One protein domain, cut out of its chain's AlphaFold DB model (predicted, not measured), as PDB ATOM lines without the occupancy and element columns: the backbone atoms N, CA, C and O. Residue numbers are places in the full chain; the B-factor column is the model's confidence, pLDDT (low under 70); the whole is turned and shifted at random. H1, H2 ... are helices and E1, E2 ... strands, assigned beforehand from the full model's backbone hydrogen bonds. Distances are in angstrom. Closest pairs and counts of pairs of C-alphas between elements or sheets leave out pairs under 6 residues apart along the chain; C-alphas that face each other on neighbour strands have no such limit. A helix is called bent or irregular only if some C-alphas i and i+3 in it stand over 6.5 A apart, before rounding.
ATOM      1  N   ASP A 168     -34.737 -55.804   3.991       85.50
ATOM      2  CA  ASP A 168     -34.459 -54.424   3.589       85.50
ATOM      3  C   ASP A 168     -33.742 -54.308   2.245       85.50
ATOM      4  O   ASP A 168     -33.560 -53.209   1.733       85.50
ATOM      5  N   LEU A 169     -33.421 -55.427   1.593       91.75
ATOM      6  CA  LEU A 169     -32.888 -55.414   0.229       91.75
ATOM      7  C   LEU A 169     -33.922 -54.893  -0.794       91.75
ATOM      8  O   LEU A 169     -33.545 -54.425  -1.864       91.75
ATOM      9  N   GLY A 170     -35.223 -54.927  -0.463       93.12
ATOM     10  CA  GLY A 170     -36.254 -54.203  -1.222       93.12
ATOM     11  C   GLY A 170     -36.133 -52.692  -1.013       93.12
ATOM     12  O   GLY A 170     -35.860 -51.955  -1.958       93.12
ATOM     13  N   GLN A 171     -36.198 -52.261   0.252       93.56
ATOM     14  CA  GLN A 171     -36.055 -50.857   0.659       93.56
ATOM     15  C   GLN A 171     -34.761 -50.214   0.128       93.56
ATOM     16  O   GLN A 171     -34.763 -49.055  -0.271       93.56
ATOM     17  N   LEU A 172     -33.658 -50.967   0.077       94.06
ATOM     18  CA  LEU A 172     -32.372 -50.525  -0.460       94.06
ATOM     19  C   LEU A 172     -32.425 -50.296  -1.977       94.06
ATOM     20  O   LEU A 172     -31.877 -49.303  -2.457       94.06
ATOM     21  N   ALA A 173     -33.099 -51.165  -2.735       93.75
ATOM     22  CA  ALA A 173     -33.312 -50.954  -4.166       93.75
ATOM     23  C   ALA A 173     -34.187 -49.711  -4.413       93.75
ATOM     24  O   ALA A 173     -33.826 -48.864  -5.231       93.75
ATOM     25  N   ASP A 174     -35.268 -49.544  -3.648       93.81
ATOM     26  CA  ASP A 174     -36.164 -48.385  -3.743       93.81
ATOM     27  C   ASP A 174     -35.483 -47.078  -3.307       93.81
ATOM     28  O   ASP A 174     -35.635 -46.047  -3.968       93.81
ATOM     29  N   PHE A 175     -34.643 -47.112  -2.269       94.00
ATOM     30  CA  PHE A 175     -33.793 -45.995  -1.846       94.00
ATOM     31  C   PHE A 175     -32.779 -45.607  -2.932       94.00
ATOM     32  O   PHE A 175     -32.600 -44.424  -3.231       94.00
ATOM     33  N   ILE A 176     -32.139 -46.586  -3.581       92.75
ATOM     34  CA  ILE A 176     -31.237 -46.321  -4.708       92.75
ATOM     35  C   ILE A 176     -32.015 -45.703  -5.883       92.75
ATOM     36  O   ILE A 176     -31.550 -44.726  -6.475       92.75
ATOM     37  N   ASN A 177     -33.216 -46.211  -6.175       92.56
ATOM     38  CA  ASN A 177     -34.083 -45.726  -7.252       92.56
ATOM     39  C   ASN A 177     -34.672 -44.322  -7.003       92.56
ATOM     40  O   ASN A 177     -34.923 -43.584  -7.955       92.56
ATOM     41  N   SER A 178     -34.856 -43.921  -5.745       89.12
ATOM     42  CA  SER A 178     -35.402 -42.609  -5.367       89.12
ATOM     43  C   SER A 178     -34.328 -41.543  -5.100       89.12
ATOM     44  O   SER A 178     -34.523 -40.381  -5.466       89.12
ATOM     45  N   HIS A 179     -33.179 -41.919  -4.521       86.69
ATOM     46  CA  HIS A 179     -32.154 -40.976  -4.046       86.69
ATOM     47  C   HIS A 179     -30.786 -41.066  -4.742       86.69
ATOM     48  O   HIS A 179     -29.995 -40.127  -4.614       86.69
ATOM     49  N   PRO A 229     -12.135 -54.501 -23.085       71.12
ATOM     50  CA  PRO A 229     -11.875 -53.113 -22.718       71.12
ATOM     51  C   PRO A 229     -12.825 -52.148 -23.443       71.12
ATOM     52  O   PRO A 229     -13.104 -52.321 -24.632       71.12
ATOM     53  N   ARG A 230     -13.317 -51.131 -22.722       76.88
ATOM     54  CA  ARG A 230     -14.206 -50.099 -23.277       76.88
ATOM     55  C   ARG A 230     -13.576 -49.432 -24.495       76.88
ATOM     56  O   ARG A 230     -12.371 -49.174 -24.510       76.88
ATOM     57  N   ARG A 231     -14.394 -49.097 -25.496       81.12
ATOM     58  CA  ARG A 231     -13.906 -48.356 -26.664       81.12
ATOM     59  C   ARG A 231     -13.557 -46.917 -26.250       81.12
ATOM     60  O   ARG A 231     -14.289 -46.325 -25.453       81.12
ATOM     61  N   PRO A 232     -12.472 -46.316 -26.772       79.38
ATOM     62  CA  PRO A 232     -12.192 -44.902 -26.538       79.38
ATOM     63  C   PRO A 232     -13.392 -44.031 -26.941       79.38
ATOM     64  O   PRO A 232     -13.886 -44.147 -28.060       79.38
ATOM     65  N   GLY A 233     -13.869 -43.187 -26.022       81.62
ATOM     66  CA  GLY A 233     -15.034 -42.314 -26.236       81.62
ATOM     67  C   GLY A 233     -16.416 -42.956 -26.022       81.62
ATOM     68  O   GLY A 233     -17.414 -42.264 -26.165       81.62
ATOM     69  N   GLU A 234     -16.513 -44.240 -25.664       82.50
ATOM     70  CA  GLU A 234     -17.787 -44.908 -25.337       82.50
ATOM     71  C   GLU A 234     -18.066 -44.844 -23.830       82.50
ATOM     72  O   GLU A 234     -17.262 -45.362 -23.049       82.50
ATOM     73  N   GLY A 235     -19.193 -44.264 -23.396       78.38
ATOM     74  CA  GLY A 235     -19.478 -44.052 -21.971       78.38
ATOM     75  C   GLY A 235     -18.779 -42.807 -21.421       78.38
ATOM     76  O   GLY A 235     -18.207 -42.859 -20.334       78.38
ATOM     77  N   VAL A 236     -18.666 -41.771 -22.250       79.00
ATOM     78  CA  VAL A 236     -17.831 -40.564 -22.077       79.00
ATOM     79  C   VAL A 236     -18.627 -39.287 -22.419       79.00
ATOM     80  O   VAL A 236     -18.124 -38.179 -22.301       79.00
ATOM     81  N   GLU A 237     -19.883 -39.443 -22.824       77.81
ATOM     82  CA  GLU A 237     -20.923 -38.423 -22.936       77.81
ATOM     83  C   GLU A 237     -21.047 -37.517 -21.685       77.81
ATOM     84  O   GLU A 237     -20.776 -37.950 -20.564       77.81
ATOM     85  N   ASN A 238     -21.450 -36.251 -21.895       62.62
ATOM     86  CA  ASN A 238     -21.513 -35.171 -20.888       62.62
ATOM     87  C   ASN A 238     -22.688 -35.357 -19.914       62.62
ATOM     88  O   ASN A 238     -23.624 -34.559 -19.866       62.62
ATOM     89  N   GLU A 239     -22.672 -36.467 -19.197       72.25
ATOM     90  CA  GLU A 239     -23.847 -37.044 -18.574       72.25
ATOM     91  C   GLU A 239     -23.497 -37.631 -17.203       72.25
ATOM     92  O   GLU A 239     -22.514 -38.359 -17.068       72.25
ATOM     93  N   GLU A 240     -24.313 -37.299 -16.197       88.62
ATOM     94  CA  GLU A 240     -24.086 -37.602 -14.775       88.62
ATOM     95  C   GLU A 240     -23.694 -39.069 -14.526       88.62
ATOM     96  O   GLU A 240     -24.388 -39.999 -14.958       88.62
ATOM     97  N   GLN A 241     -22.580 -39.289 -13.828       92.88
ATOM     98  CA  GLN A 241     -22.066 -40.622 -13.533       92.88
ATOM     99  C   GLN A 241     -22.679 -41.181 -12.247       92.88
ATOM    100  O   GLN A 241     -22.671 -40.538 -11.198       92.88
ATOM    101  N   GLY A 242     -23.192 -42.413 -12.314       94.88
ATOM    102  CA  GLY A 242     -23.862 -43.027 -11.174       94.88
ATOM    103  C   GLY A 242     -24.559 -44.352 -11.473       94.88
ATOM    104  O   GLY A 242     -24.291 -45.019 -12.479       94.88
ATOM    105  N   ILE A 243     -25.474 -44.718 -10.577       95.38
ATOM    106  CA  ILE A 243     -26.431 -45.811 -10.769       95.38
ATOM    107  C   ILE A 243     -27.606 -45.273 -11.603       95.38
ATOM    108  O   ILE A 243     -27.967 -44.106 -11.503       95.38
ATOM    109  N   VAL A 244     -28.174 -46.106 -12.468       94.06
ATOM    110  CA  VAL A 244     -29.240 -45.780 -13.432       94.06
ATOM    111  C   VAL A 244     -30.510 -46.598 -13.150       94.06
ATOM    112  O   VAL A 244     -31.600 -46.178 -13.531       94.06
ATOM    113  N   ASN A 245     -30.377 -47.742 -12.469       94.31
ATOM    114  CA  ASN A 245     -31.463 -48.546 -11.896       94.31
ATOM    115  C   ASN A 245     -30.900 -49.488 -10.818       94.31
ATOM    116  O   ASN A 245     -29.782 -49.989 -10.986       94.31
ATOM    117  N   ALA A 246     -31.696 -49.803  -9.801       96.50
ATOM    118  CA  ALA A 246     -31.543 -50.970  -8.936       96.50
ATOM    119  C   ALA A 246     -32.801 -51.847  -9.017       96.50
ATOM    120  O   ALA A 246     -33.915 -51.339  -9.115       96.50
ATOM    121  N   GLU A 247     -32.630 -53.164  -9.001       96.06
ATOM    122  CA  GLU A 247     -33.712 -54.132  -9.190       96.06
ATOM    123  C   GLU A 247     -33.439 -55.356  -8.303       96.06
ATOM    124  O   GLU A 247     -32.437 -56.050  -8.499       96.06
ATOM    125  N   LYS A 248     -34.280 -55.599  -7.285       96.31
ATOM    126  CA  LYS A 248     -34.184 -56.802  -6.438       96.31
ATOM    127  C   LYS A 248     -34.625 -58.020  -7.250       96.31
ATOM    128  O   LYS A 248     -35.664 -57.988  -7.903       96.31
ATOM    129  N   THR A 249     -33.852 -59.097  -7.184       96.38
ATOM    130  CA  THR A 249     -34.177 -60.386  -7.807       96.38
ATOM    131  C   THR A 249     -34.258 -61.480  -6.749       96.38
ATOM    132  O   THR A 249     -33.824 -61.304  -5.612       96.38
ATOM    133  N   ALA A 250     -34.787 -62.649  -7.118       95.38
ATOM    134  CA  ALA A 250     -34.918 -63.783  -6.200       95.38
ATOM    135  C   ALA A 250     -33.575 -64.338  -5.671       95.38
ATOM    136  O   ALA A 250     -33.579 -65.128  -4.732       95.38
ATOM    137  N   ALA A 251     -32.441 -63.944  -6.267       94.62
ATOM    138  CA  ALA A 251     -31.093 -64.377  -5.888       94.62
ATOM    139  C   ALA A 251     -30.198 -63.244  -5.341       94.62
ATOM    140  O   ALA A 251     -29.037 -63.498  -5.022       94.62
ATOM    141  N   GLY A 252     -30.703 -62.005  -5.259       96.44
ATOM    142  CA  GLY A 252     -29.927 -60.839  -4.831       96.44
ATOM    143  C   GLY A 252     -30.377 -59.542  -5.508       96.44
ATOM    144  O   GLY A 252     -31.535 -59.142  -5.385       96.44
ATOM    145  N   MET A 253     -29.464 -58.851  -6.198       97.56
ATOM    146  CA  MET A 253     -29.748 -57.541  -6.802       97.56
ATOM    147  C   MET A 253     -29.050 -57.310  -8.145       97.56
ATOM    148  O   MET A 253     -27.881 -57.650  -8.331       97.56
ATOM    149  N   ILE A 254     -29.750 -56.646  -9.064       96.88
ATOM    150  CA  ILE A 254     -29.229 -56.159 -10.342       96.88
ATOM    151  C   ILE A 254     -29.084 -54.635 -10.280       96.88
ATOM    152  O   ILE A 254     -30.041 -53.897 -10.064       96.88
ATOM    153  N   LEU A 255     -27.867 -54.156 -10.520       97.06
ATOM    154  CA  LEU A 255     -27.506 -52.749 -10.641       97.06
ATOM    155  C   LEU A 255     -27.204 -52.402 -12.100       97.06
ATOM    156  O   LEU A 255     -26.435 -53.088 -12.777       97.06
ATOM    157  N   ARG A 256     -27.752 -51.285 -12.576       95.19
ATOM    158  CA  ARG A 256     -27.387 -50.669 -13.861       95.19
ATOM    159  C   ARG A 256     -26.524 -49.456 -13.565       95.19
ATOM    160  O   ARG A 256     -27.000 -48.528 -12.926       95.19
ATOM    161  N   ILE A 257     -25.266 -49.457 -13.991       95.75
ATOM    162  CA  ILE A 257     -24.280 -48.421 -13.630       95.75
ATOM    163  C   ILE A 257     -23.684 -47.818 -14.907       95.75
ATOM    164  O   ILE A 257     -23.412 -48.547 -15.866       95.75
ATOM    165  N   THR A 258     -23.459 -46.500 -14.950       94.38
ATOM    166  CA  THR A 258     -22.808 -45.849 -16.102       94.38
ATOM    167  C   THR A 258     -21.393 -46.399 -16.330       94.38
ATOM    168  O   THR A 258     -20.682 -46.759 -15.389       94.38
ATOM    169  N   LEU A 259     -20.938 -46.487 -17.589       94.06
ATOM    170  CA  LEU A 259     -19.693 -47.202 -17.922       94.06
ATOM    171  C   LEU A 259     -18.408 -46.648 -17.266       94.06
ATOM    172  O   LEU A 259     -17.437 -47.402 -17.140       94.06
ATOM    173  N   LEU A 260     -18.353 -45.368 -16.874       93.88
ATOM    174  CA  LEU A 260     -17.218 -44.808 -16.120       93.88
ATOM    175  C   LEU A 260     -17.248 -45.236 -14.651       93.88
ATOM    176  O   LEU A 260     -16.282 -45.852 -14.204       93.88
ATOM    177  N   ALA A 261     -18.362 -45.020 -13.949       95.75
ATOM    178  CA  ALA A 261     -18.517 -45.463 -12.564       95.75
ATOM    179  C   ALA A 261     -18.360 -46.992 -12.431       95.75
ATOM    180  O   ALA A 261     -17.617 -47.473 -11.577       95.75
ATOM    181  N   ALA A 262     -18.941 -47.770 -13.352       96.69
ATOM    182  CA  ALA A 262     -18.775 -49.224 -13.398       96.69
ATOM    183  C   ALA A 262     -17.311 -49.659 -13.620       96.69
ATOM    184  O   ALA A 262     -16.878 -50.683 -13.093       96.69
ATOM    185  N   GLY A 263     -16.536 -48.886 -14.390       96.12
ATOM    186  CA  GLY A 263     -15.106 -49.128 -14.597       96.12
ATOM    187  C   GLY A 263     -14.272 -48.917 -13.330       96.12
ATOM    188  O   GLY A 263     -13.309 -49.649 -13.107       96.12
ATOM    189  N   PHE A 264     -14.669 -47.966 -12.480       97.44
ATOM    190  CA  PHE A 264     -14.056 -47.744 -11.170       97.44
ATOM    191  C   PHE A 264     -14.406 -48.854 -10.174       97.44
ATOM    192  O   PHE A 264     -13.491 -49.442  -9.605       97.44
ATOM    193  N   VAL A 265     -15.694 -49.201 -10.041       97.81
ATOM    194  CA  VAL A 265     -16.187 -50.280  -9.155       97.81
ATOM    195  C   VAL A 265     -15.484 -51.615  -9.428       97.81
ATOM    196  O   VAL A 265     -15.110 -52.332  -8.504       97.81
ATOM    197  N   ILE A 266     -15.275 -51.955 -10.702       97.44
ATOM    198  CA  ILE A 266     -14.633 -53.218 -11.094       97.44
ATOM    199  C   ILE A 266     -13.112 -53.167 -10.916       97.44
ATOM    200  O   ILE A 266     -12.497 -54.165 -10.531       97.44
ATOM    201  N   GLY A 267     -12.510 -52.006 -11.173       96.88
ATOM    202  CA  GLY A 267     -11.068 -51.804 -11.123       96.88
ATOM    203  C   GLY A 267     -10.304 -52.479 -12.278       96.88
ATOM    204  O   GLY A 267     -10.859 -53.250 -13.070       96.88
ATOM    205  N   PRO A 268      -8.995 -52.197 -12.412       95.50
ATOM    206  CA  PRO A 268      -8.144 -52.826 -13.418       95.50
ATOM    207  C   PRO A 268      -8.128 -54.351 -13.244       95.50
ATOM    208  O   PRO A 268      -7.969 -54.866 -12.141       95.50
ATOM    209  N   SER A 269      -8.298 -55.088 -14.345       94.81
ATOM    210  CA  SER A 269      -8.313 -56.564 -14.364       94.81
ATOM    211  C   SER A 269      -9.339 -57.229 -13.424       94.81
ATOM    212  O   SER A 269      -9.207 -58.422 -13.128       94.81
ATOM    213  N   GLY A 270     -10.353 -56.483 -12.965       96.19
ATOM    214  CA  GLY A 270     -11.337 -56.941 -11.983       96.19
ATOM    215  C   GLY A 270     -10.821 -56.985 -10.541       96.19
ATOM    216  O   GLY A 270     -11.338 -57.768  -9.750       96.19
ATOM    217  N   SER A 271      -9.782 -56.213 -10.195       97.25
ATOM    218  CA  SER A 271      -9.186 -56.220  -8.852       97.25
ATOM    219  C   SER A 271     -10.189 -55.860  -7.755       97.25
ATOM    220  O   SER A 271     -10.322 -56.598  -6.783       97.25
ATOM    221  N   SER A 272     -10.913 -54.752  -7.920       98.25
ATOM    222  CA  SER A 272     -11.763 -54.196  -6.865       98.25
ATOM    223  C   SER A 272     -13.067 -54.979  -6.722       98.25
ATOM    224  O   SER A 272     -13.506 -55.206  -5.603       98.25
ATOM    225  N   VAL A 273     -13.623 -55.523  -7.815       98.00
ATOM    226  CA  VAL A 273     -14.773 -56.443  -7.717       98.00
ATOM    227  C   VAL A 273     -14.417 -57.765  -7.028       98.00
ATOM    228  O   VAL A 273     -15.181 -58.220  -6.183       98.00
ATOM    229  N   ARG A 274     -13.235 -58.348  -7.289       98.00
ATOM    230  CA  ARG A 274     -12.774 -59.533  -6.537       98.00
ATOM    231  C   ARG A 274     -12.576 -59.231  -5.056       98.00
ATOM    232  O   ARG A 274     -12.851 -60.092  -4.231       98.00
ATOM    233  N   GLU A 275     -12.114 -58.029  -4.723       98.19
ATOM    234  CA  GLU A 275     -11.942 -57.606  -3.334       98.19
ATOM    235  C   GLU A 275     -13.295 -57.392  -2.630       98.19
ATOM    236  O   GLU A 275     -13.447 -57.833  -1.495       98.19
ATOM    237  N   ILE A 276     -14.313 -56.849  -3.316       98.31
ATOM    238  CA  ILE A 276     -15.704 -56.824  -2.818       98.31
ATOM    239  C   ILE A 276     -16.184 -58.250  -2.514       98.31
ATOM    240  O   ILE A 276     -16.612 -58.519  -1.392       98.31
ATOM    241  N   MET A 277     -16.062 -59.177  -3.474       98.38
ATOM    242  CA  MET A 277     -16.458 -60.583  -3.297       98.38
ATOM    243  C   MET A 277     -15.723 -61.234  -2.111       98.38
ATOM    244  O   MET A 277     -16.331 -61.926  -1.299       98.38
ATOM    245  N   ARG A 278     -14.416 -60.970  -1.963       98.19
ATOM    246  CA  ARG A 278     -13.572 -61.505  -0.879       98.19
ATOM    247  C   ARG A 278     -13.930 -60.947   0.505       98.19
ATOM    248  O   ARG A 278     -13.757 -61.651   1.495       98.19
ATOM    249  N   VAL A 279     -14.357 -59.686   0.587       98.06
ATOM    250  CA  VAL A 279     -14.690 -59.011   1.856       98.06
ATOM    251  C   VAL A 279     -16.130 -59.286   2.295       98.06
ATOM    252  O   VAL A 279     -16.385 -59.355   3.492       98.06
ATOM    253  N   THR A 280     -17.060 -59.461   1.352       98.00
ATOM    254  CA  THR A 280     -18.504 -59.576   1.642       98.00
ATOM    255  C   THR A 280     -19.067 -60.989   1.513       98.00
ATOM    256  O   THR A 280     -20.111 -61.270   2.087       98.00
ATOM    257  N   GLY A 281     -18.404 -61.881   0.769       98.00
ATOM    258  CA  GLY A 281     -18.887 -63.235   0.479       98.00
ATOM    259  C   GLY A 281     -19.872 -63.339  -0.694       98.00
ATOM    260  O   GLY A 281     -20.163 -64.451  -1.127       98.00
ATOM    261  N   ALA A 282     -20.357 -62.219  -1.244       98.19
ATOM    262  CA  ALA A 282     -21.249 -62.223  -2.405       98.19
ATOM    263  C   ALA A 282     -20.504 -62.549  -3.713       98.19
ATOM    264  O   ALA A 282     -19.350 -62.158  -3.901       98.19
ATOM    265  N   ASP A 283     -21.187 -63.197  -4.657       98.00
ATOM    266  CA  ASP A 283     -20.722 -63.340  -6.037       98.00
ATOM    267  C   ASP A 283     -21.157 -62.125  -6.868       98.00
ATOM    268  O   ASP A 283     -22.323 -61.729  -6.846       98.00
ATOM    269  N   VAL A 284     -20.224 -61.517  -7.608       97.94
ATOM    270  CA  VAL A 284     -20.470 -60.277  -8.361       97.94
ATOM    271  C   VAL A 284     -20.144 -60.472  -9.839       97.94
ATOM    272  O   VAL A 284     -19.007 -60.328 -10.301       97.94
ATOM    273  N   LYS A 285     -21.189 -60.752 -10.615       96.94
ATOM    274  CA  LYS A 285     -21.148 -60.910 -12.073       96.94
ATOM    275  C   LYS A 285     -21.336 -59.545 -12.743       96.94
ATOM    276  O   LYS A 285     -22.047 -58.685 -12.233       96.94
ATOM    277  N   SER A 286     -20.731 -59.298 -13.911       95.62
ATOM    278  CA  SER A 286     -21.036 -58.064 -14.660       95.62
ATOM    279  C   SER A 286     -20.777 -58.134 -16.163       95.62
ATOM    280  O   SER A 286     -19.763 -58.670 -16.616       95.62
ATOM    281  N   TRP A 287     -21.655 -57.502 -16.942       94.38
ATOM    282  CA  TRP A 287     -21.562 -57.419 -18.400       94.38
ATOM    283  C   TRP A 287     -22.023 -56.057 -18.926       94.38
ATOM    284  O   TRP A 287     -22.845 -55.373 -18.320       94.38
ATOM    285  N   THR A 288     -21.490 -55.638 -20.074       91.19
ATOM    286  CA  THR A 288     -21.983 -54.440 -20.771       91.19
ATOM    287  C   THR A 288     -23.366 -54.726 -21.353       91.19
ATOM    288  O   THR A 288     -23.572 -55.772 -21.970       91.19
ATOM    289  N   GLU A 289     -24.315 -53.808 -21.176       85.31
ATOM    290  CA  GLU A 289     -25.653 -53.939 -21.746       85.31
ATOM    291  C   GLU A 289     -25.573 -53.902 -23.285       85.31
ATOM    292  O   GLU A 289     -24.965 -53.003 -23.872       85.31
ATOM    293  N   ASN A 290     -26.143 -54.904 -23.965       77.75
ATOM    294  CA  ASN A 290     -26.021 -55.012 -25.421       77.75
ATOM    295  C   ASN A 290     -26.804 -53.887 -26.112       77.75
ATOM    296  O   ASN A 290     -28.031 -53.935 -26.195       77.75
ATOM    297  N   ARG A 291     -26.083 -52.904 -26.665       70.19
ATOM    298  CA  ARG A 291     -26.632 -51.688 -27.300       70.19
ATOM    299  C   ARG A 291     -27.725 -51.976 -28.339       70.19
ATOM    300  O   ARG A 291     -28.699 -51.237 -28.422       70.19
ATOM    301  N   THR A 292     -27.610 -53.080 -29.078       66.94
ATOM    302  CA  THR A 292     -28.617 -53.539 -30.050       66.94
ATOM    303  C   THR A 292     -29.963 -53.873 -29.398       66.94
ATOM    304  O   THR A 292     -31.005 -53.593 -29.979       66.94
ATOM    305  N   ALA A 293     -29.964 -54.439 -28.186       64.06
ATOM    306  CA  ALA A 293     -31.190 -54.732 -27.445       64.06
ATOM    307  C   ALA A 293     -31.864 -53.440 -26.954       64.06
ATOM    308  O   ALA A 293     -33.069 -53.292 -27.134       64.06
ATOM    309  N   GLN A 294     -31.090 -52.472 -26.439       67.38
ATOM    310  CA  GLN A 294     -31.612 -51.137 -26.111       67.38
ATOM    311  C   GLN A 294     -32.219 -50.441 -27.336       67.38
ATOM    312  O   GLN A 294     -33.322 -49.916 -27.250       67.38
ATOM    313  N   GLN A 295     -31.521 -50.450 -28.476       68.94
ATOM    314  CA  GLN A 295     -31.989 -49.803 -29.708       68.94
ATOM    315  C   GLN A 295     -33.276 -50.439 -30.250       68.94
ATOM    316  O   GLN A 295     -34.178 -49.717 -30.668       68.94
ATOM    317  N   LEU A 296     -33.396 -51.770 -30.200       69.06
ATOM    318  CA  LEU A 296     -34.622 -52.470 -30.598       69.06
ATOM    319  C   LEU A 296     -35.785 -52.209 -29.628       69.06
ATOM    320  O   LEU A 296     -36.911 -52.022 -30.080       69.06
ATOM    321  N   LEU A 297     -35.526 -52.155 -28.317       66.62
ATOM    322  CA  LEU A 297     -36.565 -51.903 -27.314       66.62
ATOM    323  C   LEU A 297     -37.055 -50.443 -27.354       66.62
ATOM    324  O   LEU A 297     -38.258 -50.199 -27.330       66.62
ATOM    325  N   ALA A 298     -36.141 -49.478 -27.504       66.31
ATOM    326  CA  ALA A 298     -36.475 -48.062 -27.681       66.31
ATOM    327  C   ALA A 298     -37.193 -47.783 -29.016       66.31
ATOM    328  O   ALA A 298     -38.034 -46.893 -29.087       66.31
ATOM    329  N   ARG A 309     -27.926 -44.074 -22.252       77.81
ATOM    330  CA  ARG A 309     -26.519 -44.262 -21.880       77.81
ATOM    331  C   ARG A 309     -26.160 -45.752 -21.943       77.81
ATOM    332  O   ARG A 309     -26.857 -46.563 -21.320       77.81
ATOM    333  N   PRO A 310     -25.073 -46.135 -22.634       87.50
ATOM    334  CA  PRO A 310     -24.416 -47.410 -22.411       87.50
ATOM    335  C   PRO A 310     -24.201 -47.632 -20.910       87.50
ATOM    336  O   PRO A 310     -23.499 -46.873 -20.238       87.50
ATOM    337  N   CYS A 311     -24.834 -48.675 -20.385       92.81
ATOM    338  CA  CYS A 311     -24.733 -49.075 -18.988       92.81
ATOM    339  C   CYS A 311     -24.002 -50.413 -18.879       92.81
ATOM    340  O   CYS A 311     -23.942 -51.212 -19.821       92.81
ATOM    341  N   ARG A 312     -23.457 -50.675 -17.695       93.50
ATOM    342  CA  ARG A 312     -23.051 -52.009 -17.279       93.50
ATOM    343  C   ARG A 312     -24.119 -52.585 -16.361       93.50
ATOM    344  O   ARG A 312     -24.521 -51.921 -15.407       93.50
ATOM    345  N   MET A 313     -24.523 -53.818 -16.636       95.50
ATOM    346  CA  MET A 313     -25.249 -54.645 -15.682       95.50
ATOM    347  C   MET A 313     -24.225 -55.211 -14.693       95.50
ATOM    348  O   MET A 313     -23.232 -55.815 -15.111       95.50
ATOM    349  N   VAL A 314     -24.448 -55.010 -13.402       97.38
ATOM    350  CA  VAL A 314     -23.709 -55.648 -12.308       97.38
ATOM    351  C   VAL A 314     -24.735 -56.420 -11.495       97.38
ATOM    352  O   VAL A 314     -25.732 -55.846 -11.076       97.38
ATOM    353  N   VAL A 315     -24.524 -57.717 -11.317       97.31
ATOM    354  CA  VAL A 315     -25.446 -58.607 -10.611       97.31
ATOM    355  C   VAL A 315     -24.721 -59.163  -9.401       97.31
ATOM    356  O   VAL A 315     -23.618 -59.692  -9.531       97.31
ATOM    357  N   VAL A 316     -25.333 -58.976  -8.239       98.00
ATOM    358  CA  VAL A 316     -24.811 -59.353  -6.929       98.00
ATOM    359  C   VAL A 316     -25.707 -60.465  -6.398       98.00
ATOM    360  O   VAL A 316     -26.902 -60.248  -6.215       98.00
ATOM    361  N   GLU A 317     -25.139 -61.648  -6.191       97.81
ATOM    362  CA  GLU A 317     -25.842 -62.868  -5.776       97.81
ATOM    363  C   GLU A 317     -25.199 -63.453  -4.510       97.81
ATOM    364  O   GLU A 317     -23.988 -63.336  -4.312       97.81
ATOM    365  N   GLY A 318     -25.990 -64.103  -3.654       97.38
ATOM    366  CA  GLY A 318     -25.507 -64.735  -2.421       97.38
ATOM    367  C   GLY A 318     -26.499 -64.616  -1.266       97.38
ATOM    368  O   GLY A 318     -27.676 -64.332  -1.481       97.38
ATOM    369  N   ASP A 319     -26.016 -64.816  -0.039       96.81
ATOM    370  CA  ASP A 319     -26.810 -64.605   1.178       96.81
ATOM    371  C   ASP A 319     -27.236 -63.131   1.304       96.81
ATOM    372  O   ASP A 319     -26.467 -62.230   0.963       96.81
ATOM    373  N   GLU A 320     -28.439 -62.851   1.819       95.62
ATOM    374  CA  GLU A 320     -29.024 -61.496   1.763       95.62
ATOM    375  C   GLU A 320     -28.141 -60.432   2.446       95.62
ATOM    376  O   GLU A 320     -27.938 -59.350   1.896       95.62
ATOM    377  N   ALA A 321     -27.511 -60.772   3.576       96.06
ATOM    378  CA  ALA A 321     -26.549 -59.905   4.261       96.06
ATOM    379  C   ALA A 321     -25.255 -59.670   3.450       96.06
ATOM    380  O   ALA A 321     -24.719 -58.561   3.449       96.06
ATOM    381  N   ALA A 322     -24.769 -60.684   2.723       97.38
ATOM    382  CA  ALA A 322     -23.596 -60.572   1.855       97.38
ATOM    383  C   ALA A 322     -23.892 -59.690   0.631       97.38
ATOM    384  O   ALA A 322     -23.089 -58.823   0.279       97.38
ATOM    385  N   VAL A 323     -25.070 -59.860   0.016       97.38
ATOM    386  CA  VAL A 323     -25.544 -59.019  -1.093       97.38
ATOM    387  C   VAL A 323     -25.726 -57.575  -0.624       97.38
ATOM    388  O   VAL A 323     -25.219 -56.670  -1.282       97.38
ATOM    389  N   LEU A 324     -26.374 -57.339   0.522       96.56
ATOM    390  CA  LEU A 324     -26.563 -55.998   1.088       96.56
ATOM    391  C   LEU A 324     -25.215 -55.316   1.387       96.56
ATOM    392  O   LEU A 324     -25.000 -54.176   0.977       96.56
ATOM    393  N   ALA A 325     -24.261 -56.028   1.996       97.12
ATOM    394  CA  ALA A 325     -22.907 -55.521   2.213       97.12
ATOM    395  C   ALA A 325     -22.190 -55.172   0.892       97.12
ATOM    396  O   ALA A 325     -21.613 -54.091   0.765       97.12
ATOM    397  N   ALA A 326     -22.258 -56.044  -0.119       98.00
ATOM    398  CA  ALA A 326     -21.655 -55.806  -1.430       98.00
ATOM    399  C   ALA A 326     -22.295 -54.621  -2.170       98.00
ATOM    400  O   ALA A 326     -21.577 -53.788  -2.727       98.00
ATOM    401  N   VAL A 327     -23.625 -54.499  -2.135       97.62
ATOM    402  CA  VAL A 327     -24.360 -53.359  -2.699       97.62
ATOM    403  C   VAL A 327     -23.947 -52.062  -2.006       97.62
ATOM    404  O   VAL A 327     -23.644 -51.097  -2.702       97.62
ATOM    405  N   ASN A 328     -23.827 -52.040  -0.677       96.81
ATOM    406  CA  ASN A 328     -23.393 -50.851   0.066       96.81
ATOM    407  C   ASN A 328     -21.975 -50.401  -0.331       96.81
ATOM    408  O   ASN A 328     -21.749 -49.213  -0.569       96.81
ATOM    409  N   VAL A 329     -21.035 -51.342  -0.498       97.81
ATOM    410  CA  VAL A 329     -19.684 -51.040  -1.008       97.81
ATOM    411  C   VAL A 329     -19.728 -50.514  -2.449       97.81
ATOM    412  O   VAL A 329     -19.025 -49.554  -2.769       97.81
ATOM    413  N   ILE A 330     -20.575 -51.078  -3.317       98.12
ATOM    414  CA  ILE A 330     -20.740 -50.609  -4.703       98.12
ATOM    415  C   ILE A 330     -21.351 -49.200  -4.746       98.12
ATOM    416  O   ILE A 330     -20.821 -48.345  -5.456       98.12
ATOM    417  N   VAL A 331     -22.413 -48.922  -3.981       97.56
ATOM    418  CA  VAL A 331     -23.056 -47.597  -3.901       97.56
ATOM    419  C   VAL A 331     -22.055 -46.552  -3.412       97.56
ATOM    420  O   VAL A 331     -21.857 -45.541  -4.084       97.56
ATOM    421  N   ALA A 332     -21.347 -46.825  -2.310       97.50
ATOM    422  CA  ALA A 332     -20.337 -45.917  -1.773       97.50
ATOM    423  C   ALA A 332     -19.169 -45.685  -2.755       97.50
ATOM    424  O   ALA A 332     -18.656 -44.570  -2.859       97.50
ATOM    425  N   ALA A 333     -18.756 -46.706  -3.517       98.00
ATOM    426  CA  ALA A 333     -17.729 -46.564  -4.550       98.00
ATOM    427  C   ALA A 333     -18.219 -45.747  -5.762       98.00
ATOM    428  O   ALA A 333     -17.450 -44.963  -6.323       98.00
ATOM    429  N   VAL A 334     -19.490 -45.875  -6.152       97.44
ATOM    430  CA  VAL A 334     -20.097 -45.054  -7.211       97.44
ATOM    431  C   VAL A 334     -20.240 -43.596  -6.768       97.44
ATOM    432  O   VAL A 334     -19.816 -42.706  -7.508       97.44
ATOM    433  N   ASP A 335     -20.736 -43.342  -5.553       96.88
ATOM    434  CA  ASP A 335     -20.772 -41.999  -4.960       96.88
ATOM    435  C   ASP A 335     -19.363 -41.393  -4.905       96.88
ATOM    436  O   ASP A 335     -19.160 -40.254  -5.328       96.88
ATOM    437  N   ARG A 336     -18.354 -42.167  -4.477       97.50
ATOM    438  CA  ARG A 336     -16.955 -41.721  -4.462       97.50
ATOM    439  C   ARG A 336     -16.439 -41.381  -5.860       97.50
ATOM    440  O   ARG A 336     -15.723 -40.396  -6.009       97.50
ATOM    441  N   TYR A 337     -16.796 -42.156  -6.884       97.50
ATOM    442  CA  TYR A 337     -16.417 -41.857  -8.266       97.50
ATOM    443  C   TYR A 337     -17.049 -40.554  -8.772       97.50
ATOM    444  O   TYR A 337     -16.367 -39.731  -9.390       97.50
ATOM    445  N   LYS A 338     -18.331 -40.338  -8.459       95.88
ATOM    446  CA  LYS A 338     -19.052 -39.097  -8.758       95.88
ATOM    447  C   LYS A 338     -18.402 -37.901  -8.059       95.88
ATOM    448  O   LYS A 338     -18.132 -36.892  -8.701       95.88
ATOM    449  N   ASP A 339     -18.028 -38.039  -6.790       96.25
ATOM    450  CA  ASP A 339     -17.336 -36.999  -6.015       96.25
ATOM    451  C   ASP A 339     -15.957 -36.620  -6.607       96.25
ATOM    452  O   ASP A 339     -15.497 -35.486  -6.458       96.25
ATOM    453  N   LEU A 340     -15.311 -37.555  -7.319       96.62
ATOM    454  CA  LEU A 340     -14.042 -37.355  -8.032       96.62
ATOM    455  C   LEU A 340     -14.204 -36.725  -9.428       96.62
ATOM    456  O   LEU A 340     -13.298 -36.032  -9.885       96.62
ATOM    457  N   CYS A 341     -15.325 -36.944 -10.120       95.31
ATOM    458  CA  CYS A 341     -15.537 -36.440 -11.489       95.31
ATOM    459  C   CYS A 341     -16.384 -35.158 -11.542       95.31
ATOM    460  O   CYS A 341     -16.125 -34.262 -12.347       95.31
ATOM    461  N   GLU A 342     -17.395 -35.085 -10.683       93.50
ATOM    462  CA  GLU A 342     -18.503 -34.122 -10.710       93.50
ATOM    463  C   GLU A 342     -18.675 -33.368  -9.383       93.50
ATOM    464  O   GLU A 342     -19.182 -32.252  -9.383       93.50
ATOM    465  N   GLY A 343     -18.236 -33.959  -8.266       92.69
ATOM    466  CA  GLY A 343     -18.362 -33.388  -6.926       92.69
ATOM    467  C   GLY A 343     -17.099 -32.712  -6.384       92.69
ATOM    468  O   GLY A 343     -16.372 -31.999  -7.077       92.69
ATOM    469  N   ARG A 344     -16.854 -32.891  -5.086       94.62
ATOM    470  CA  ARG A 344     -16.020 -31.991  -4.272       94.62
ATOM    471  C   ARG A 344     -14.531 -32.021  -4.600       94.62
ATOM    472  O   ARG A 344     -13.822 -31.093  -4.222       94.62
ATOM    473  N   TYR A 345     -14.054 -33.056  -5.289       96.56
ATOM    474  CA  TYR A 345     -12.646 -33.190  -5.669       96.56
ATOM    475  C   TYR A 345     -12.352 -32.704  -7.096       96.56
ATOM    476  O   TYR A 345     -11.226 -32.871  -7.572       96.56
ATOM    477  N   GLN A 346     -13.318 -32.075  -7.779       94.69
ATOM    478  CA  GLN A 346     -13.088 -31.464  -9.089       94.69
ATOM    479  C   GLN A 346     -11.859 -30.536  -9.093       94.69
ATOM    480  O   GLN A 346     -11.639 -29.741  -8.181       94.69
ATOM    481  N   GLY A 347     -11.017 -30.677 -10.117       94.44
ATOM    482  CA  GLY A 347      -9.751 -29.961 -10.288       94.44
ATOM    483  C   GLY A 347      -8.629 -30.344  -9.310       94.44
ATOM    484  O   GLY A 347      -7.477 -29.983  -9.549       94.44
ATOM    485  N   GLN A 348      -8.915 -31.088  -8.234       96.50
ATOM    486  CA  GLN A 348      -7.943 -31.392  -7.180       96.50
ATOM    487  C   GLN A 348      -6.977 -32.522  -7.561       96.50
ATOM    488  O   GLN A 348      -7.276 -33.381  -8.391       96.50
ATOM    489  N   ALA A 349      -5.806 -32.542  -6.916       96.50
ATOM    490  CA  ALA A 349      -4.777 -33.565  -7.098       96.50
ATOM    491  C   ALA A 349      -4.962 -34.735  -6.107       96.50
ATOM    492  O   ALA A 349      -4.438 -34.711  -4.990       96.50
ATOM    493  N   VAL A 350      -5.692 -35.770  -6.523       97.44
ATOM    494  CA  VAL A 350      -6.091 -36.924  -5.695       97.44
ATOM    495  C   VAL A 350      -5.133 -38.121  -5.827       97.44
ATOM    496  O   VAL A 350      -4.503 -38.294  -6.875       97.44
ATOM    497  N   PRO A 351      -5.003 -38.990  -4.804       97.44
ATOM    498  CA  PRO A 351      -4.288 -40.257  -4.945       97.44
ATOM    499  C   PRO A 351      -4.997 -41.198  -5.933       97.44
ATOM    500  O   PRO A 351      -6.212 -41.128  -6.128       97.44
ATOM    501  N   ARG A 352      -4.229 -42.103  -6.554       96.88
ATOM    502  CA  ARG A 352      -4.769 -43.090  -7.506       96.88
ATOM    503  C   ARG A 352      -5.555 -44.208  -6.821       96.88
ATOM    504  O   ARG A 352      -6.542 -44.674  -7.377       96.88
ATOM    505  N   LEU A 353      -5.120 -44.628  -5.637       97.62
ATOM    506  CA  LEU A 353      -5.887 -45.530  -4.784       97.62
ATOM    507  C   LEU A 353      -6.889 -44.709  -3.967       97.62
ATOM    508  O   LEU A 353      -6.552 -43.649  -3.440       97.62
ATOM    509  N   GLN A 354      -8.124 -45.192  -3.916       97.88
ATOM    510  CA  GLN A 354      -9.261 -44.596  -3.229       97.88
ATOM    511  C   GLN A 354      -9.902 -45.700  -2.392       97.88
ATOM    512  O   GLN A 354     -10.508 -46.615  -2.949       97.88
ATOM    513  N   ARG A 355      -9.740 -45.640  -1.071       97.81
ATOM    514  CA  ARG A 355     -10.279 -46.654  -0.164       97.81
ATOM    515  C   ARG A 355     -11.711 -46.305   0.223       97.81
ATOM    516  O   ARG A 355     -11.969 -45.181   0.644       97.81
ATOM    517  N   VAL A 356     -12.632 -47.253   0.075       97.81
ATOM    518  CA  VAL A 356     -14.061 -47.089   0.380       97.81
ATOM    519  C   VAL A 356     -14.546 -48.344   1.098       97.81
ATOM    520  O   VAL A 356     -14.389 -49.443   0.574       97.81
ATOM    521  N   LEU A 357     -15.092 -48.183   2.310       97.12
ATOM    522  CA  LEU A 357     -15.575 -49.282   3.164       97.12
ATOM    523  C   LEU A 357     -14.586 -50.468   3.238       97.12
ATOM    524  O   LEU A 357     -14.930 -51.629   3.046       97.12
ATOM    525  N   GLY A 358     -13.308 -50.148   3.468       96.56
ATOM    526  CA  GLY A 358     -12.209 -51.112   3.587       96.56
ATOM    527  C   GLY A 358     -11.579 -51.575   2.266       96.56
ATOM    528  O   GLY A 358     -10.391 -51.909   2.283       96.56
ATOM    529  N   VAL A 359     -12.313 -51.530   1.148       98.44
ATOM    530  CA  VAL A 359     -11.887 -51.976  -0.194       98.44
ATOM    531  C   VAL A 359     -11.133 -50.871  -0.945       98.44
ATOM    532  O   VAL A 359     -11.526 -49.705  -0.902       98.44
ATOM    533  N   ASP A 360     -10.069 -51.229  -1.669       98.19
ATOM    534  CA  ASP A 360      -9.293 -50.294  -2.492       98.19
ATOM    535  C   ASP A 360      -9.760 -50.253  -3.960       98.19
ATOM    536  O   ASP A 360      -9.790 -51.259  -4.681       98.19
ATOM    537  N   PHE A 361     -10.057 -49.043  -4.437       98.44
ATOM    538  CA  PHE A 361     -10.456 -48.751  -5.811       98.44
ATOM    539  C   PHE A 361      -9.382 -47.936  -6.536       98.44
ATOM    540  O   PHE A 361      -8.841 -46.963  -6.008       98.44
ATOM    541  N   CYS A 362      -9.060 -48.318  -7.773       97.38
ATOM    542  CA  CYS A 362      -8.044 -47.637  -8.578       97.38
ATOM    543  C   CYS A 362      -8.703 -46.601  -9.498       97.38
ATOM    544  O   CYS A 362      -9.224 -46.936 -10.564       97.38
ATOM    545  N   TYR A 363      -8.661 -45.334  -9.086       97.75
ATOM    546  CA  TYR A 363      -9.184 -44.215  -9.860       97.75
ATOM    547  C   TYR A 363      -8.403 -44.043 -11.166       97.75
ATOM    548  O   TYR A 363      -7.171 -43.951 -11.198       97.75
ATOM    549  N   GLN A 364      -9.149 -43.995 -12.265       95.69
ATOM    550  CA  GLN A 364      -8.657 -43.632 -13.585       95.69
ATOM    551  C   GLN A 364      -9.499 -42.438 -14.034       95.69
ATOM    552  O   GLN A 364     -10.700 -42.618 -14.246       95.69
ATOM    553  N   PRO A 365      -8.925 -41.224 -14.118       94.19
ATOM    554  CA  PRO A 365      -9.705 -40.048 -14.462       94.19
ATOM    555  C   PRO A 365     -10.278 -40.179 -15.881       94.19
ATOM    556  O   PRO A 365      -9.579 -40.676 -16.776       94.19
ATOM    557  N   PRO A 366     -11.520 -39.722 -16.117       93.19
ATOM    558  CA  PRO A 366     -12.076 -39.639 -17.462       93.19
ATOM    559  C   PRO A 366     -11.204 -38.751 -18.372       93.19
ATOM    560  O   PRO A 366     -10.476 -37.877 -17.889       93.19
ATOM    561  N   PRO A 367     -11.269 -38.924 -19.706       89.81
ATOM    562  CA  PRO A 367     -10.561 -38.046 -20.633       89.81
ATOM    563  C   PRO A 367     -10.949 -36.576 -20.414       89.81
ATOM    564  O   PRO A 367     -12.130 -36.231 -20.445       89.81
ATOM    565  N   ARG A 368      -9.955 -35.687 -20.266       90.06
ATOM    566  CA  ARG A 368     -10.169 -34.243 -20.014       90.06
ATOM    567  C   ARG A 368     -11.013 -33.518 -21.070       90.06
ATOM    568  O   ARG A 368     -11.500 -32.432 -20.796       90.06
ATOM    569  N   ALA A 369     -11.181 -34.091 -22.261       88.00
ATOM    570  CA  ALA A 369     -12.064 -33.555 -23.298       88.00
ATOM    571  C   ALA A 369     -13.567 -33.721 -22.980       88.00
ATOM    572  O   ALA A 369     -14.384 -33.076 -23.625       88.00
ATOM    573  N   ALA A 370     -13.917 -34.578 -22.015       85.69
ATOM    574  CA  ALA A 370     -15.291 -34.908 -21.636       85.69
ATOM    575  C   ALA A 370     -15.648 -34.431 -20.223       85.69
ATOM    576  O   ALA A 370     -16.686 -33.816 -20.015       85.69
ATOM    577  N   ALA A 371     -14.740 -34.630 -19.264       90.50
ATOM    578  CA  ALA A 371     -14.837 -34.024 -17.938       90.50
ATOM    579  C   ALA A 371     -13.568 -33.197 -17.660       90.50
ATOM    580  O   ALA A 371     -12.636 -33.692 -17.020       90.50
ATOM    581  N   PRO A 372     -13.496 -31.941 -18.151       90.50
ATOM    582  CA  PRO A 372     -12.343 -31.060 -17.933       90.50
ATOM    583  C   PRO A 372     -12.048 -30.826 -16.449       90.50
ATOM    584  O   PRO A 372     -10.887 -30.711 -16.061       90.50
ATOM    585  N   SER A 373     -13.108 -30.795 -15.636       92.88
ATOM    586  CA  SER A 373     -13.071 -30.556 -14.194       92.88
ATOM    587  C   SER A 373     -12.769 -31.799 -13.352       92.88
ATOM    588  O   SER A 373     -12.630 -31.658 -12.144       92.88
ATOM    589  N   ALA A 374     -12.671 -33.008 -13.917       95.25
ATOM    590  CA  ALA A 374     -12.455 -34.213 -13.110       95.25
ATOM    591  C   ALA A 374     -11.121 -34.172 -12.338       95.25
ATOM    592  O   ALA A 374     -10.116 -33.644 -12.826       95.25
ATOM    593  N   ALA A 375     -11.103 -34.760 -11.139       96.25
ATOM    594  CA  ALA A 375      -9.936 -34.805 -10.265       96.25
ATOM    595  C   ALA A 375      -8.711 -35.378 -10.996       96.25
ATOM    596  O   ALA A 375      -8.791 -36.412 -11.668       96.25
ATOM    597  N   ALA A 376      -7.563 -34.720 -10.859       96.00
ATOM    598  CA  ALA A 376      -6.308 -35.119 -11.482       96.00
ATOM    599  C   ALA A 376      -5.515 -36.063 -10.565       96.00
ATOM    600  O   ALA A 376      -5.525 -35.915  -9.347       96.00
ATOM    601  N   LEU A 377      -4.760 -37.005 -11.134       96.12
ATOM    602  CA  LEU A 377      -3.889 -37.870 -10.332       96.12
ATOM    603  C   LEU A 377      -2.681 -37.087  -9.795       96.12
ATOM    604  O   LEU A 377      -1.879 -36.555 -10.567       96.12
ATOM    605  N   LYS A 378      -2.523 -37.061  -8.468       94.88
ATOM    606  CA  LYS A 378      -1.372 -36.478  -7.763       94.88
ATOM    607  C   LYS A 378      -0.074 -37.116  -8.273       94.88
ATOM    608  O   LYS A 378       0.052 -38.336  -8.300       94.88
TER     609      LYS A 378
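This is residues 168 to 179, 229 to 298 and 309 to 378 of the 1027 residues of an uncharacterized protein of Edaphochlamys debaryana (UniProt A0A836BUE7). A four-stranded, twisted sheet has a layer of helices over one face: the long H5 runs along its strands, with H1 over the edge strand E1, H2 over E4, and H3 beside the strands. A small hairpin, E5 and E6, packs on H2, H3 and H5 on their side away from that sheet, while H4 lies away from the helix layer. The printed part has 152 residues, with five named helices and six named strands in the order H1 E1 E2 H2 H3 E3 H4 E4 H5 E5 E6, a mixed class. The large sheet has the order E1, E2, E4, E3, antiparallel throughout. The whole is compact, with a radius of gyration of the C-alphas of 15.0 A and spans of 41 by 41 by 30 A.

H1, residues 169 to 179, begins at C-alpha 169 (-32.888, -55.414, 0.229) and measures 15.1 A. E1 is residues 243 to 249, 16.8 A, and E2 residues 252 to 258, 20.1 A. H2, residues 259 to 266, and H3, residues 268 to 280, 19.5 A, follow; H3 is irregular, with C-alphas 269 and 272 8.6 A apart. E3 is residues 283 to 288, H4 291 to 298, and E4 311 to 317, 19.1 A. H5, residues 320 to 341, measures 31.4 A. E5 is residues 353 to 356, and E6, residues 359 to 362, ends at C-alpha 362 (-8.044, -47.637, -8.578).

E1 and E2 form a hairpin, with N 247 and O 254 2.9 A apart, within hydrogen-bond range. So are N 255 and O 314 of E2 and E4, 2.8 A, and N 285 and O 315 of E3 and E4, 2.9 A. H1, H2, H3 and H5 on one face make two layers, helices and sheet. H5 has a height over the sheet of 9.7 A. E2, H2, H3 and E3 form a split strand-helix-strand unit, E4 between its strands, with a right-handed crossover. H2 touches H5 at a steep tilt of 52 degrees, opposite ways; their closest C-alphas, of Ala 261 and Val 334, are 5.6 A apart. In the hairpin E5 and E6, N 354 and O 361 are 2.8 A apart. Every O i to N i+4 pair is within hydrogen-bond range in H1, H2, H4 and H5, and 7 of 9 in H3.

The farthest C-alphas, of Leu 296 and Lys 378, are 43.4 A apart. The printed part has two cuts: across the first, with 49 residues not printed, C-alphas 179 and 229 are 30.1 A apart, and across the second, with 10 residues not printed, C-alphas 298 and 309 are 12.1 A apart. The link H5 to E5 is long. Residue 238 and residues 292 to 298 have pLDDT under 70.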